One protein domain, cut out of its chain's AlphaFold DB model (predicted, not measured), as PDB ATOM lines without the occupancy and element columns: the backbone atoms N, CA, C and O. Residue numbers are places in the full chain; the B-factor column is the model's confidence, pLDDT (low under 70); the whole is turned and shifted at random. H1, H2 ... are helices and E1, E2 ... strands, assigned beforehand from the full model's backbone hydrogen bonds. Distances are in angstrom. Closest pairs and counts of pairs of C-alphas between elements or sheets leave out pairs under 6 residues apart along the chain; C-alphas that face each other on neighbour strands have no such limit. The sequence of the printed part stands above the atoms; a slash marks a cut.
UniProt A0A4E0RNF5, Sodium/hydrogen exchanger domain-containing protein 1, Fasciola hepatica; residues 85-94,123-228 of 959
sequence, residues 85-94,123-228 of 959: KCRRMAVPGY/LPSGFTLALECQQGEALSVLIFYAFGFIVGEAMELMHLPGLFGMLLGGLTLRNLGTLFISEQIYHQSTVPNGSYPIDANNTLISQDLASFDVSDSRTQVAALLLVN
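AT A GLANCE: This is residues 85 to 94 and 123 to 228 of the 959 residues of the protein "Sodium/hydrogen exchanger domain-containing protein 1" of Fasciola hepatica (UniProt A0A4E0RNF5). Two long helices, H1 and H2, make a V whose tip is one end of a rod, and a small, strongly twisted sheet of four strands makes much of the other end. The short helix H3 sits in the mouth of the V, between the two long helices and the sheet, and the unnamed stretch of residues 199 to 216 loops at the sheet end before it comes back to H3. The 116 printed residues hold, along the chain, E1, E2, H1, H2, E3, E4 and H3. The sheet is mixed, in the order E3, E2, E1, E4, and the class is mixed, helices and strands. The whole is loose, with a radius of gyration of the C-alphas of 17.0 A and spans of 55 by 26 by 22 A.

HOW THE PARTS SIT: E1, residues 85 to 92, is antiparallel to E2, residues 127 to 134, at 151 degrees, with N 89 and O 130 within hydrogen-bond range at 2.8 A. E2, H1 of residues 137 to 157, H2 of residues 162 to 180 and E3 of residues 184 to 187 form a strand-helix-strand unit, two parallel neighbour strands with helices between, and its crossover is right-handed. H1 and H2 touch, closest at the C-alphas of Gly 152 and Gly 165, 4.0 A, at a steep tilt of 50 degrees, opposite ways. Neither is on the sheet. E3 is parallel to E2, at 41 degrees, with N 186 and O 131 at 2.8 A. E4, residues 196 to 198, is antiparallel to E1, at 123 degrees, with N 90 and O 196 at 2.8 A. H3, residues 217 to 224, is on the sheet at a height of 8.7 A; it is only just over E2, with 3 of its C-alphas falling there, and runs across the strands at 75 degrees to E2 on the local plane. H2 touches H3 with residues 177 to 180 alone, closest at the C-alphas of Gly 177 and Ala 222, 4.5 A. H1 and H3 only just touch, with 3 pairs of C-alphas within 8 A, closest at Ser 140 and Leu 224, 4.9 A. Every O i to N i+4 pair is within hydrogen-bond range in H1 and H3, and 14 of 15 in H2.

IN THESE COORDINATES: E1 begins at C-alpha 85, (144.719, 146.363, 169.018), and is 22.1 A long; E2 is 21.7 A. H1 is 30.6 A long and ends at C-alpha 157, (142.489, 176.691, 191.816). H2 is 27.5 A, E3 10.3 A and E4 6.6 A. H3, 10.4 A, ends at C-alpha 224, (143.582, 155.220, 173.825).

THE WHOLE: The C-alphas farthest apart, of His 159 and Ser 206, are 56.1 A apart. Residues 95 to 122 are not printed, and C-alphas 94 and 123 are 15.1 A apart across the cut. E4 to H3 is a long link of 18 residues. The mean pLDDT of the printed part is 80.5; 18 residues are under 70, among them 123 to 126 and 206 to 211.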
ATOM      1  N   LYS A  85     144.054 146.982 170.169       85.31
ATOM      2  CA  LYS A  85     144.719 146.363 169.018       85.31
ATOM      3  C   LYS A  85     144.089 146.887 167.739       85.31
ATOM      4  O   LYS A  85     142.865 146.967 167.650       85.31
ATOM      5  N   CYS A  86     144.917 147.225 166.756       86.38
ATOM      6  CA  CYS A  86     144.473 147.896 165.539       86.38
ATOM      7  C   CYS A  86     144.852 147.117 164.272       86.38
ATOM      8  O   CYS A  86     145.819 146.352 164.257       86.38
ATOM      9  N   ARG A  87     144.090 147.328 163.196       84.94
ATOM     10  CA  ARG A  87     144.381 146.844 161.837       84.94
ATOM     11  C   ARG A  87     144.119 147.935 160.803       84.94
ATOM     12  O   ARG A  87     143.279 148.804 161.032       84.94
ATOM     13  N   ARG A  88     144.835 147.898 159.676       84.62
ATOM     14  CA  ARG A  88     144.640 148.844 158.564       84.62
ATOM     15  C   ARG A  88     143.404 148.483 157.745       84.62
ATOM     16  O   ARG A  88     143.059 147.311 157.593       84.62
ATOM     17  N   MET A  89     142.746 149.508 157.217       80.50
ATOM     18  CA  MET A  89     141.465 149.394 156.536       80.50
ATOM     19  C   MET A  89     141.348 150.419 155.405       80.50
ATOM     20  O   MET A  89     141.683 151.590 155.574       80.50
ATOM     21  N   ALA A  90     140.869 149.979 154.246       80.75
ATOM     22  CA  ALA A  90     140.483 150.845 153.144       80.75
ATOM     23  C   ALA A  90     139.044 151.291 153.389       80.75
ATOM     24  O   ALA A  90     138.155 150.450 153.508       80.75
ATOM     25  N   VAL A  91     138.816 152.600 153.465       79.62
ATOM     26  CA  VAL A  91     137.494 153.212 153.665       79.62
ATOM     27  C   VAL A  91     137.185 154.099 152.453       79.62
ATOM     28  O   VAL A  91     138.084 154.825 152.020       79.62
ATOM     29  N   PRO A  92     135.972 154.060 151.869       75.19
ATOM     30  CA  PRO A  92     135.616 154.935 150.752       75.19
ATOM     31  C   PRO A  92     135.689 156.416 151.163       75.19
ATOM     32  O   PRO A  92     135.149 156.823 152.189       75.19
ATOM     33  N   GLY A  93     136.381 157.223 150.360       58.97
ATOM     34  CA  GLY A  93     136.641 158.634 150.624       58.97
ATOM     35  C   GLY A  93     135.461 159.533 150.249       58.97
ATOM     36  O   GLY A  93     134.852 159.379 149.193       58.97
ATOM     37  N   TYR A  94     135.174 160.527 151.092       54.66
ATOM     38  CA  TYR A  94     133.993 161.405 151.030       54.66
ATOM     39  C   TYR A  94     134.008 162.468 149.900       54.66
ATOM     40  O   TYR A  94     133.531 163.589 150.081       54.66
ATOM     41  N   LEU A 123     146.069 151.294 146.462       60.56
ATOM     42  CA  LEU A 123     144.652 151.512 146.785       60.56
ATOM     43  C   LEU A 123     143.869 151.926 145.522       60.56
ATOM     44  O   LEU A 123     144.392 152.722 144.731       60.56
ATOM     45  N   PRO A 124     142.616 151.465 145.345       59.59
ATOM     46  CA  PRO A 124     141.751 151.965 144.284       59.59
ATOM     47  C   PRO A 124     141.477 153.466 144.451       59.59
ATOM     48  O   PRO A 124     141.333 153.975 145.567       59.59
ATOM     49  N   SER A 125     141.382 154.190 143.335       57.62
ATOM     50  CA  SER A 125     141.064 155.620 143.330       57.62
ATOM     51  C   SER A 125     139.698 155.870 143.971       57.62
ATOM     52  O   SER A 125     138.693 155.357 143.486       57.62
ATOM     53  N   GLY A 126     139.667 156.669 145.039       66.69
ATOM     54  CA  GLY A 126     138.460 156.918 145.831       66.69
ATOM     55  C   GLY A 126     138.434 156.222 147.194       66.69
ATOM     56  O   GLY A 126     137.475 156.420 147.930       66.69
ATOM     57  N   PHE A 127     139.470 155.468 147.578       73.12
ATOM     58  CA  PHE A 127     139.637 154.960 148.945       73.12
ATOM     59  C   PHE A 127     140.709 155.737 149.717       73.12
ATOM     60  O   PHE A 127     141.722 156.166 149.164       73.12
ATOM     61  N   THR A 128     140.491 155.879 151.021       80.06
ATOM     62  CA  THR A 128     141.418 156.451 152.005       80.06
ATOM     63  C   THR A 128     141.848 155.391 153.015       80.06
ATOM     64  O   THR A 128     141.058 154.516 153.370       80.06
ATOM     65  N   LEU A 129     143.093 155.482 153.489       81.00
ATOM     66  CA  LEU A 129     143.613 154.613 154.543       81.00
ATOM     67  C   LEU A 129     143.077 155.048 155.917       81.00
ATOM     68  O   LEU A 129     143.090 156.234 156.257       81.00
ATOM     69  N   ALA A 130     142.620 154.071 156.692       83.50
ATOM     70  CA  ALA A 130     142.102 154.222 158.042       83.50
ATOM     71  C   ALA A 130     142.527 153.031 158.920       83.50
ATOM     72  O   ALA A 130     143.038 152.021 158.427       83.50
ATOM     73  N   LEU A 131     142.270 153.131 160.221       83.94
ATOM     74  CA  LEU A 131     142.512 152.072 161.203       83.94
ATOM     75  C   LEU A 131     141.192 151.637 161.845       83.94
ATOM     76  O   LEU A 131     140.426 152.483 162.301       83.94
ATOM     77  N   GLU A 132     140.953 150.331 161.956       84.50
ATOM     78  CA  GLU A 132     139.975 149.787 162.906       84.50
ATOM     79  C   GLU A 132     140.717 149.383 164.183       84.50
ATOM     80  O   GLU A 132     141.662 148.594 164.113       84.50
ATOM     81  N   CYS A 133     140.284 149.882 165.343       85.06
ATOM     82  CA  CYS A 133     140.829 149.504 166.646       85.06
ATOM     83  C   CYS A 133     139.753 148.883 167.551       85.06
ATOM     84  O   CYS A 133     138.660 149.433 167.728       85.06
ATOM     85  N   GLN A 134     140.097 147.750 168.165       82.06
ATOM     86  CA  GLN A 134     139.269 147.011 169.123       82.06
ATOM     87  C   GLN A 134     139.962 146.935 170.493       82.06
ATOM     88  O   GLN A 134     141.189 147.007 170.564       82.06
ATOM     89  N   GLN A 135     139.184 146.703 171.559       82.88
ATOM     90  CA  GLN A 135     139.634 146.664 172.967       82.88
ATOM     91  C   GLN A 135     140.048 148.053 173.509       82.88
ATOM     92  O   GLN A 135     140.038 149.045 172.783       82.88
ATOM     93  N   GLY A 136     140.333 148.157 174.812       82.19
ATOM     94  CA  GLY A 136     140.795 149.397 175.463       82.19
ATOM     95  C   GLY A 136     139.724 150.419 175.868       82.19
ATOM     96  O   GLY A 136     140.069 151.446 176.448       82.19
ATOM     97  N   GLU A 137     138.439 150.158 175.619       84.38
ATOM     98  CA  GLU A 137     137.347 151.129 175.819       84.38
ATOM     99  C   GLU A 137     137.204 151.628 177.265       84.38
ATOM    100  O   GLU A 137     136.953 152.809 177.499       84.38
ATOM    101  N   ALA A 138     137.385 150.746 178.254       85.06
ATOM    102  CA  ALA A 138     137.324 151.153 179.655       85.06
ATOM    103  C   ALA A 138     138.583 151.925 180.079       85.06
ATOM    104  O   ALA A 138     138.509 152.801 180.939       85.06
ATOM    105  N   LEU A 139     139.729 151.623 179.461       86.50
ATOM    106  CA  LEU A 139     140.993 152.303 179.724       86.50
ATOM    107  C   LEU A 139     140.991 153.726 179.143       86.50
ATOM    108  O   LEU A 139     141.438 154.640 179.833       86.50
ATOM    109  N   SER A 140     140.422 153.955 177.952       89.38
ATOM    110  CA  SER A 140     140.283 155.318 177.418       89.38
ATOM    111  C   SER A 140     139.332 156.168 178.266       89.38
ATOM    112  O   SER A 140     139.739 157.229 178.737       89.38
ATOM    113  N   VAL A 141     138.127 155.682 178.603       90.56
ATOM    114  CA  VAL A 141     137.208 156.388 179.529       90.56
ATOM    115  C   VAL A 141     137.895 156.747 180.856       90.56
ATOM    116  O   VAL A 141     137.735 157.859 181.360       90.56
ATOM    117  N   LEU A 142     138.698 155.835 181.410       89.38
ATOM    118  CA  LEU A 142     139.414 156.035 182.669       89.38
ATOM    119  C   LEU A 142     140.544 157.078 182.566       89.38
ATOM    120  O   LEU A 142     140.714 157.876 183.490       89.38
ATOM    121  N   ILE A 143     141.271 157.126 181.444       90.81
ATOM    122  CA  ILE A 143     142.269 158.172 181.154       90.81
ATOM    123  C   ILE A 143     141.589 159.547 181.055       90.81
ATOM    124  O   ILE A 143     142.049 160.507 181.677       90.81
ATOM    125  N   PHE A 144     140.467 159.636 180.333       92.69
ATOM    126  CA  PHE A 144     139.696 160.875 180.191       92.69
ATOM    127  C   PHE A 144     139.112 161.358 181.524       92.69
ATOM    128  O   PHE A 144     139.219 162.546 181.833       92.69
ATOM    129  N   TYR A 145     138.586 160.450 182.352       91.75
ATOM    130  CA  TYR A 145     138.129 160.764 183.707       91.75
ATOM    131  C   TYR A 145     139.261 161.317 184.584       91.75
ATOM    132  O   TYR A 145     139.114 162.384 185.181       91.75
ATOM    133  N   ALA A 146     140.406 160.627 184.634       90.12
ATOM    134  CA  ALA A 146     141.545 161.020 185.461       90.12
ATOM    135  C   ALA A 146     142.100 162.398 185.063       90.12
ATOM    136  O   ALA A 146     142.299 163.268 185.913       90.12
ATOM    137  N   PHE A 147     142.313 162.621 183.765       91.62
ATOM    138  CA  PHE A 147     142.852 163.879 183.256       91.62
ATOM    139  C   PHE A 147     141.836 165.024 183.343       91.62
ATOM    140  O   PHE A 147     142.178 166.114 183.797       91.62
ATOM    141  N   GLY A 148     140.572 164.772 182.985       92.19
ATOM    142  CA  GLY A 148     139.483 165.738 183.127       92.19
ATOM    143  C   GLY A 148     139.304 166.193 184.575       92.19
ATOM    144  O   GLY A 148     139.148 167.386 184.823       92.19
ATOM    145  N   PHE A 149     139.413 165.279 185.542       89.56
ATOM    146  CA  PHE A 149     139.399 165.634 186.959       89.56
ATOM    147  C   PHE A 149     140.580 166.544 187.350       89.56
ATOM    148  O   PHE A 149     140.363 167.604 187.937       89.56
ATOM    149  N   ILE A 150     141.814 166.189 186.966       89.62
ATOM    150  CA  ILE A 150     143.024 166.981 187.268       89.62
ATOM    151  C   ILE A 150     142.942 168.396 186.670       89.62
ATOM    152  O   ILE A 150     143.266 169.373 187.348       89.62
ATOM    153  N   VAL A 151     142.488 168.531 185.417       92.12
ATOM    154  CA  VAL A 151     142.310 169.844 184.768       92.12
ATOM    155  C   VAL A 151     141.127 170.610 185.380       92.12
ATOM    156  O   VAL A 151     141.182 171.835 185.469       92.12
ATOM    157  N   GLY A 152     140.097 169.913 185.873       90.50
ATOM    158  CA  GLY A 152     139.006 170.482 186.668       90.50
ATOM    159  C   GLY A 152     139.494 171.160 187.951       90.50
ATOM    160  O   GLY A 152     139.308 172.364 188.109       90.50
ATOM    161  N   GLU A 153     140.184 170.425 188.826       87.25
ATOM    162  CA  GLU A 153     140.781 170.960 190.066       87.25
ATOM    163  C   GLU A 153     141.775 172.102 189.791       87.25
ATOM    164  O   GLU A 153     141.782 173.127 190.481       87.25
ATOM    165  N   ALA A 154     142.589 171.986 188.734       87.62
ATOM    166  CA  ALA A 154     143.499 173.056 188.321       87.62
ATOM    167  C   ALA A 154     142.751 174.333 187.887       87.62
ATOM    168  O   ALA A 154     143.245 175.443 188.099       87.62
ATOM    169  N   MET A 155     141.553 174.194 187.312       88.62
ATOM    170  CA  MET A 155     140.682 175.305 186.928       88.62
ATOM    171  C   MET A 155     140.024 175.968 188.151       88.62
ATOM    172  O   MET A 155     139.986 177.199 188.228       88.62
ATOM    173  N   GLU A 156     139.599 175.185 189.150       85.31
ATOM    174  CA  GLU A 156     139.041 175.720 190.405       85.31
ATOM    175  C   GLU A 156     140.098 176.452 191.240       85.31
ATOM    176  O   GLU A 156     139.827 177.526 191.783       85.31
ATOM    177  N   LEU A 157     141.347 175.972 191.238       83.94
ATOM    178  CA  LEU A 157     142.489 176.691 191.816       83.94
ATOM    179  C   LEU A 157     142.679 178.084 191.175       83.94
ATOM    180  O   LEU A 157     142.999 179.054 191.870       83.94
ATOM    181  N   MET A 158     142.399 178.219 189.872       84.38
ATOM    182  CA  MET A 158     142.389 179.497 189.139       84.38
ATOM    183  C   MET A 158     141.101 180.326 189.328       84.38
ATOM    184  O   MET A 158     140.944 181.359 188.681       84.38
ATOM    185  N   HIS A 159     140.206 179.925 190.240       82.69
ATOM    186  CA  HIS A 159     138.913 180.569 190.527       82.69
ATOM    187  C   HIS A 159     137.931 180.563 189.333       82.69
ATOM    188  O   HIS A 159     137.032 181.405 189.252       82.69
ATOM    189  N   LEU A 160     138.086 179.603 188.419       82.38
ATOM    190  CA  LEU A 160     137.189 179.339 187.292       82.38
ATOM    191  C   LEU A 160     136.391 178.039 187.545       82.38
ATOM    192  O   LEU A 160     136.797 177.240 188.384       82.38
ATOM    193  N   PRO A 161     135.254 177.790 186.865       82.19
ATOM    194  CA  PRO A 161     134.446 176.593 187.127       82.19
ATOM    195  C   PRO A 161     135.183 175.290 186.772       82.19
ATOM    196  O   PRO A 161     135.621 175.134 185.631       82.19
ATOM    197  N   GLY A 162     135.239 174.308 187.680       86.00
ATOM    198  CA  GLY A 162     135.882 173.012 187.416       86.00
ATOM    199  C   GLY A 162     135.239 172.251 186.256       86.00
ATOM    200  O   GLY A 162     135.938 171.622 185.468       86.00
ATOM    201  N   LEU A 163     133.925 172.426 186.070       86.31
ATOM    202  CA  LEU A 163     133.144 171.998 184.896       86.31
ATOM    203  C   LEU A 163     133.826 172.345 183.557       86.31
ATOM    204  O   LEU A 163     133.879 171.524 182.643       86.31
ATOM    205  N   PHE A 164     134.362 173.565 183.445       87.12
ATOM    206  CA  PHE A 164     135.046 174.047 182.245       87.12
ATOM    207  C   PHE A 164     136.433 173.401 182.092       87.12
ATOM    208  O   PHE A 164     136.809 173.020 180.985       87.12
ATOM    209  N   GLY A 165     137.154 173.191 183.200       90.19
ATOM    210  CA  GLY A 165     138.410 172.438 183.210       90.19
ATOM    211  C   GLY A 165     138.233 170.977 182.782       90.19
ATOM    212  O   GLY A 165     139.002 170.485 181.964       90.19
ATOM    213  N   MET A 166     137.176 170.307 183.251       92.19
ATOM    214  CA  MET A 166     136.861 168.917 182.893       92.19
ATOM    215  C   MET A 166     136.602 168.751 181.387       92.19
ATOM    216  O   MET A 166     137.146 167.834 180.768       92.19
ATOM    217  N   LEU A 167     135.843 169.671 180.782       91.50
ATOM    218  CA  LEU A 167     135.599 169.684 179.334       91.50
ATOM    219  C   LEU A 167     136.865 170.010 178.537       91.50
ATOM    220  O   LEU A 167     137.153 169.341 177.544       91.50
ATOM    221  N   LEU A 168     137.650 170.997 178.980       91.56
ATOM    222  CA  LEU A 168     138.916 171.355 178.338       91.56
ATOM    223  C   LEU A 168     139.940 170.209 178.412       91.56
ATOM    224  O   LEU A 168     140.688 169.996 177.458       91.56
ATOM    225  N   GLY A 169     139.940 169.435 179.502       92.75
ATOM    226  CA  GLY A 169     140.736 168.217 179.648       92.75
ATOM    227  C   GLY A 169     140.377 167.159 178.601       92.75
ATOM    228  O   GLY A 169     141.257 166.660 177.906       92.75
ATOM    229  N   GLY A 170     139.084 166.876 178.412       93.00
ATOM    230  CA  GLY A 170     138.636 165.973 177.347       93.00
ATOM    231  C   GLY A 170     138.992 166.481 175.946       93.00
ATOM    232  O   GLY A 170     139.574 165.754 175.142       93.00
ATOM    233  N   LEU A 171     138.717 167.760 175.673       91.56
ATOM    234  CA  LEU A 171     139.003 168.390 174.383       91.56
ATOM    235  C   LEU A 171     140.496 168.304 174.029       91.56
ATOM    236  O   LEU A 171     140.852 167.972 172.900       91.56
ATOM    237  N   THR A 172     141.376 168.580 174.993       91.56
ATOM    238  CA  THR A 172     142.828 168.539 174.772       91.56
ATOM    239  C   THR A 172     143.354 167.118 174.580       91.56
ATOM    240  O   THR A 172     144.178 166.929 173.691       91.56
ATOM    241  N   LEU A 173     142.842 166.108 175.294       91.69
ATOM    242  CA  LEU A 173     143.201 164.704 175.036       91.69
ATOM    243  C   LEU A 173     142.794 164.243 173.628       91.69
ATOM    244  O   LEU A 173     143.631 163.704 172.901       91.69
ATOM    245  N   ARG A 174     141.547 164.500 173.207       90.25
ATOM    246  CA  ARG A 174     141.062 164.100 171.872       90.25
ATOM    247  C   ARG A 174     141.889 164.723 170.751       90.25
ATOM    248  O   ARG A 174     142.285 164.034 169.813       90.25
ATOM    249  N   ASN A 175     142.172 166.018 170.868       88.69
ATOM    250  CA  ASN A 175     142.908 166.776 169.857       88.69
ATOM    251  C   ASN A 175     144.437 166.573 169.943       88.69
ATOM    252  O   ASN A 175     145.154 166.960 169.021       88.69
ATOM    253  N   LEU A 176     144.939 165.933 171.007       88.44
ATOM    254  CA  LEU A 176     146.302 165.401 171.085       88.44
ATOM    255  C   LEU A 176     146.410 164.031 170.393       88.44
ATOM    256  O   LEU A 176     147.400 163.776 169.713       88.44
ATOM    257  N   GLY A 177     145.379 163.180 170.482       82.19
ATOM    258  CA  GLY A 177     145.312 161.909 169.744       82.19
ATOM    259  C   GLY A 177     145.479 162.097 168.233       82.19
ATOM    260  O   GLY A 177     146.316 161.445 167.611       82.19
ATOM    261  N   THR A 178     144.774 163.077 167.662       79.00
ATOM    262  CA  THR A 178     144.859 163.454 166.238       79.00
ATOM    263  C   THR A 178     146.154 164.175 165.839       79.00
ATOM    264  O   THR A 178     146.356 164.439 164.659       79.00
ATOM    265  N   LEU A 179     147.042 164.508 166.787       80.38
ATOM    266  CA  LEU A 179     148.397 164.999 166.490       80.38
ATOM    267  C   LEU A 179     149.430 163.865 166.403       80.38
ATOM    268  O   LEU A 179     150.500 164.068 165.831       80.38
ATOM    269  N   PHE A 180     149.134 162.677 166.943       80.50
ATOM    270  CA  PHE A 180     150.023 161.517 166.827       80.50
ATOM    271  C   PHE A 180     149.878 160.778 165.491       80.50
ATOM    272  O   PHE A 180     150.859 160.191 165.030       80.50
ATOM    273  N   ILE A 181     148.682 160.787 164.888       77.62
ATOM    274  CA  ILE A 181     148.343 160.048 163.660       77.62
ATOM    275  C   ILE A 181     147.394 160.866 162.774       77.62
ATOM    276  O   ILE A 181     146.435 161.458 163.261       77.62
ATOM    277  N   SER A 182     147.660 160.854 161.463       66.50
ATOM    278  CA  SER A 182     146.852 161.502 160.419       66.50
ATOM    279  C   SER A 182     145.788 160.598 159.778       66.50
ATOM    280  O   SER A 182     144.887 161.100 159.111       66.50
ATOM    281  N   GLU A 183     145.903 159.278 159.933       72.75
ATOM    282  CA  GLU A 183     144.878 158.306 159.526       72.75
ATOM    283  C   GLU A 183     143.662 158.388 160.463       72.75
ATOM    284  O   GLU A 183     143.803 158.594 161.670       72.75
ATOM    285  N   GLN A 184     142.450 158.215 159.930       74.69
ATOM    286  CA  GLN A 184     141.253 158.176 160.771       74.69
ATOM    287  C   GLN A 184     141.141 156.830 161.493       74.69
ATOM    288  O   GLN A 184     141.284 155.774 160.880       74.69
ATOM    289  N   ILE A 185     140.861 156.878 162.797       79.19
ATOM    290  CA  ILE A 185     140.664 155.696 163.640       79.19
ATOM    291  C   ILE A 185     139.164 155.496 163.875       79.19
ATOM    292  O   ILE A 185     138.477 156.403 164.348       79.19
ATOM    293  N   TYR A 186     138.686 154.291 163.579       77.69
ATOM    294  CA  TYR A 186     137.317 153.830 163.780       77.69
ATOM    295  C   TYR A 186     137.280 152.708 164.826       77.69
ATOM    296  O   TYR A 186     138.186 151.876 164.911       77.69
ATOM    297  N   HIS A 187     136.195 152.645 165.595       78.44
ATOM    298  CA  HIS A 187     135.830 151.447 166.352       78.44
ATOM    299  C   HIS A 187     134.969 150.519 165.484       78.44
ATOM    300  O   HIS A 187     134.294 150.984 164.562       78.44
ATOM    301  N   GLN A 188     134.936 149.225 165.813       69.12
ATOM    302  CA  GLN A 188     134.233 148.172 165.060       69.12
ATOM    303  C   GLN A 188     132.778 148.519 164.673       69.12
ATOM    304  O   GLN A 188     132.334 148.189 163.580       69.12
ATOM    305  N   SER A 189     132.041 149.220 165.541       63.62
ATOM    306  CA  SER A 189     130.646 149.644 165.323       63.62
ATOM    307  C   SER A 189     130.475 150.937 164.507       63.62
ATOM    308  O   SER A 189     129.353 151.411 164.345       63.62
ATOM    309  N   THR A 190     131.567 151.542 164.034       69.31
ATOM    310  CA  THR A 190     131.577 152.869 163.381       69.31
ATOM    311  C   THR A 190     132.202 152.875 161.986       69.31
ATOM    312  O   THR A 190     132.240 153.922 161.345       69.31
ATOM    313  N   VAL A 191     132.701 151.729 161.512       73.12
ATOM    314  CA  VAL A 191     133.368 151.618 160.207       73.12
ATOM    315  C   VAL A 191     132.349 151.818 159.065       73.12
ATOM    316  O   VAL A 191     131.290 151.187 159.098       73.12
ATOM    317  N   PRO A 192     132.620 152.664 158.049       71.06
ATOM    318  CA  PRO A 192     131.692 152.873 156.936       71.06
ATOM    319  C   PRO A 192     131.487 151.629 156.059       71.06
ATOM    320  O   PRO A 192     132.439 150.929 155.712       71.06
ATOM    321  N   ASN A 193     130.242 151.395 155.630       70.12
ATOM    322  CA  ASN A 193     129.888 150.295 154.727       70.12
ATOM    323  C   ASN A 193     130.718 150.338 153.429       70.12
ATOM    324  O   ASN A 193     130.870 151.393 152.816       70.12
ATOM    325  N   GLY A 194     131.221 149.178 152.993       68.38
ATOM    326  CA  GLY A 194     132.141 149.072 151.850       68.38
ATOM    327  C   GLY A 194     133.627 149.200 152.215       68.38
ATOM    328  O   GLY A 194     134.462 149.316 151.322       68.38
ATOM    329  N   SER A 195     133.968 149.179 153.507       77.81
ATOM    330  CA  SER A 195     135.348 149.081 153.985       77.81
ATOM    331  C   SER A 195     135.937 147.671 153.855       77.81
ATOM    332  O   SER A 195     135.241 146.694 154.134       77.81
ATOM    333  N   TYR A 196     137.237 147.561 153.573       80.06
ATOM    334  CA  TYR A 196     137.956 146.279 153.488       80.06
ATOM    335  C   TYR A 196     139.286 146.323 154.258       80.06
ATOM    336  O   TYR A 196     139.976 147.342 154.194       80.06
ATOM    337  N   PRO A 197     139.690 145.260 154.980       81.62
ATOM    338  CA  PRO A 197     140.979 145.230 155.669       81.62
ATOM    339  C   PRO A 197     142.148 145.169 154.676       81.62
ATOM    340  O   PRO A 197     142.013 144.631 153.572       81.62
ATOM    341  N   ILE A 198     143.301 145.704 155.086       78.94
ATOM    342  CA  ILE A 198     144.505 145.769 154.252       78.94
ATOM    343  C   ILE A 198     145.737 145.225 154.978       78.94
ATOM    344  O   ILE A 198     145.968 145.533 156.148       78.94
ATOM    345  N   ASP A 199     146.554 144.477 154.242       76.75
ATOM    346  CA  ASP A 199     147.873 143.996 154.655       76.75
ATOM    347  C   ASP A 199     148.916 145.117 154.776       76.75
ATOM    348  O   ASP A 199     148.764 146.221 154.245       76.75
ATOM    349  N   ALA A 200     150.061 144.791 155.386       70.75
ATOM    350  CA  ALA A 200     151.225 145.679 155.465       70.75
ATOM    351  C   ALA A 200     151.719 146.189 154.090       70.75
ATOM    352  O   ALA A 200     152.234 147.304 154.008       70.75
ATOM    353  N   ASN A 201     151.507 145.411 153.020       73.06
ATOM    354  CA  ASN A 201     151.859 145.748 151.631       73.06
ATOM    355  C   ASN A 201     150.753 146.520 150.873       73.06
ATOM    356  O   ASN A 201     150.832 146.669 149.656       73.06
ATOM    357  N   ASN A 202     149.723 147.008 151.571       72.06
ATOM    358  CA  ASN A 202     148.534 147.666 151.013       72.06
ATOM    359  C   ASN A 202     147.653 146.786 150.092       72.06
ATOM    360  O   ASN A 202     146.826 147.312 149.346       72.06
ATOM    361  N   THR A 203     147.770 145.457 150.182       75.00
ATOM    362  CA  THR A 203     146.902 144.487 149.492       75.00
ATOM    363  C   THR A 203     145.617 144.190 150.274       75.00
ATOM    364  O   THR A 203     145.645 144.022 151.492       75.00
ATOM    365  N   LEU A 204     144.482 144.113 149.572       75.50
ATOM    366  CA  LEU A 204     143.166 143.806 150.150       75.50
ATOM    367  C   LEU A 204     143.085 142.344 150.618       75.50
ATOM    368  O   LEU A 204     143.486 141.443 149.881       75.50
ATOM    369  N   ILE A 205     142.510 142.112 151.803       74.44
ATOM    370  CA  ILE A 205     142.355 140.778 152.408       74.44
ATOM    371  C   ILE A 205     140.867 140.429 152.597       74.44
ATOM    372  O   ILE A 205     140.018 141.315 152.728       74.44
ATOM    373  N   SER A 206     140.535 139.136 152.682       68.31
ATOM    374  CA  SER A 206     139.247 138.690 153.223       68.31
ATOM    375  C   SER A 206     139.148 138.981 154.727       68.31
ATOM    376  O   SER A 206     140.136 138.953 155.464       68.31
ATOM    377  N   GLN A 207     137.931 139.263 155.198       66.50
ATOM    378  CA  GLN A 207     137.687 139.743 156.562       66.50
ATOM    379  C   GLN A 207     138.059 138.720 157.650       66.50
ATOM    380  O   GLN A 207     138.452 139.121 158.747       66.50
ATOM    381  N   ASP A 208     138.001 137.427 157.316       57.50
ATOM    382  CA  ASP A 208     138.306 136.293 158.200       57.50
ATOM    383  C   ASP A 208     139.813 136.026 158.377       57.50
ATOM    384  O   ASP A 208     140.209 135.356 159.329       57.50
ATOM    385  N   LEU A 209     140.658 136.533 157.470       60.09
ATOM    386  CA  LEU A 209     142.111 136.298 157.476       60.09
ATOM    387  C   LEU A 209     142.916 137.493 158.027       60.09
ATOM    388  O   LEU A 209     144.117 137.377 158.263       60.09
ATOM    389  N   ALA A 210     142.265 138.643 158.234       61.69
ATOM    390  CA  ALA A 210     142.907 139.907 158.589       61.69
ATOM    391  C   ALA A 210     143.205 140.040 160.098       61.69
ATOM    392  O   ALA A 210     142.316 140.358 160.899       61.69
ATOM    393  N   SER A 211     144.474 139.855 160.471       66.19
ATOM    394  CA  SER A 211     144.988 139.979 161.842       66.19
ATOM    395  C   SER A 211     145.086 141.433 162.344       66.19
ATOM    396  O   SER A 211     145.145 142.395 161.578       66.19
ATOM    397  N   PHE A 212     145.122 141.602 163.671       71.06
ATOM    398  CA  PHE A 212     145.341 142.894 164.340       71.06
ATOM    399  C   PHE A 212     146.826 143.095 164.668       71.06
ATOM    400  O   PHE A 212     147.228 143.038 165.831       71.06
ATOM    401  N   ASP A 213     147.633 143.266 163.621       69.81
ATOM    402  CA  ASP A 213     149.103 143.286 163.701       69.81
ATOM    403  C   ASP A 213     149.703 144.688 163.959       69.81
ATOM    404  O   ASP A 213     150.877 144.823 164.312       69.81
ATOM    405  N   VAL A 214     148.902 145.762 163.846       76.25
ATOM    406  CA  VAL A 214     149.383 147.141 164.055       76.25
ATOM    407  C   VAL A 214     149.595 147.396 165.547       76.25
ATOM    408  O   VAL A 214     148.689 147.788 166.285       76.25
ATOM    409  N   SER A 215     150.832 147.165 165.981       71.06
ATOM    410  CA  SER A 215     151.295 147.232 167.371       71.06
ATOM    411  C   SER A 215     152.145 148.476 167.686       71.06
ATOM    412  O   SER A 215     152.695 148.589 168.781       71.06
ATOM    413  N   ASP A 216     152.209 149.439 166.760       82.88
ATOM    414  CA  ASP A 216     152.884 150.728 166.936       82.88
ATOM    415  C   ASP A 216     152.413 151.463 168.202       82.88
ATOM    416  O   ASP A 216     151.227 151.752 168.381       82.88
ATOM    417  N   SER A 217     153.358 151.860 169.059       82.50
ATOM    418  CA  SER A 217     153.057 152.528 170.336       82.50
ATOM    419  C   SER A 217     152.339 153.872 170.163       82.50
ATOM    420  O   SER A 217     151.488 154.228 170.976       82.50
ATOM    421  N   ARG A 218     152.615 154.601 169.070       85.00
ATOM    422  CA  ARG A 218     151.878 155.822 168.697       85.00
ATOM    423  C   ARG A 218     150.419 155.524 168.359       85.00
ATOM    424  O   ARG A 218     149.547 156.288 168.758       85.00
ATOM    425  N   THR A 219     150.155 154.406 167.685       83.88
ATOM    426  CA  THR A 219     148.806 153.957 167.309       83.88
ATOM    427  C   THR A 219     148.021 153.487 168.521       83.88
ATOM    428  O   THR A 219     146.870 153.877 168.682       83.88
ATOM    429  N   GLN A 220     148.660 152.753 169.434       84.62
ATOM    430  CA  GLN A 220     148.052 152.373 170.711       84.62
ATOM    431  C   GLN A 220     147.695 153.603 171.560       84.62
ATOM    432  O   GLN A 220     146.589 153.677 172.088       84.62
ATOM    433  N   VAL A 221     148.579 154.607 171.647       87.19
ATOM    434  CA  VAL A 221     148.289 155.867 172.358       87.19
ATOM    435  C   VAL A 221     147.189 156.675 171.661       87.19
ATOM    436  O   VAL A 221     146.273 157.135 172.333       87.19
ATOM    437  N   ALA A 222     147.217 156.814 170.332       85.69
ATOM    438  CA  ALA A 222     146.170 157.521 169.590       85.69
ATOM    439  C   ALA A 222     144.793 156.843 169.737       85.69
ATOM    440  O   ALA A 222     143.793 157.531 169.932       85.69
ATOM    441  N   ALA A 223     144.747 155.506 169.732       85.00
ATOM    442  CA  ALA A 223     143.535 154.728 169.979       85.00
ATOM    443  C   ALA A 223     143.048 154.815 171.439       85.00
ATOM    444  O   ALA A 223     141.846 154.843 171.672       85.00
ATOM    445  N   LEU A 224     143.948 154.930 172.427       87.62
ATOM    446  CA  LEU A 224     143.582 155.220 173.825       87.62
ATOM    447  C   LEU A 224     143.090 156.660 174.043       87.62
ATOM    448  O   LEU A 224     142.388 156.926 175.016       87.62
ATOM    449  N   LEU A 225     143.433 157.583 173.143       89.12
ATOM    450  CA  LEU A 225     142.892 158.945 173.102       89.12
ATOM    451  C   LEU A 225     141.592 159.044 172.275       89.12
ATOM    452  O   LEU A 225     141.066 160.141 172.066       89.12
ATOM    453  N   LEU A 226     141.041 157.895 171.864       86.69
ATOM    454  CA  LEU A 226     139.716 157.735 171.275       86.69
ATOM    455  C   LEU A 226     138.789 157.019 172.275       86.69
ATOM    456  O   LEU A 226     139.147 156.003 172.873       86.69
ATOM    457  N   VAL A 227     137.579 157.546 172.466       88.50
ATOM    458  CA  VAL A 227     136.553 156.916 173.309       88.50
ATOM    459  C   VAL A 227     135.449 156.342 172.428       88.50
ATOM    460  O   VAL A 227     134.988 157.016 171.505       88.50
ATOM    461  N   ASN A 228     134.996 155.120 172.733       86.00
ATOM    462  CA  ASN A 228     133.897 154.499 171.999       86.00
ATOM    463  C   ASN A 228     132.581 155.277 172.246       86.00
ATOM    464  O   ASN A 228     132.166 155.411 173.404       86.00
TER     465      ASN A 228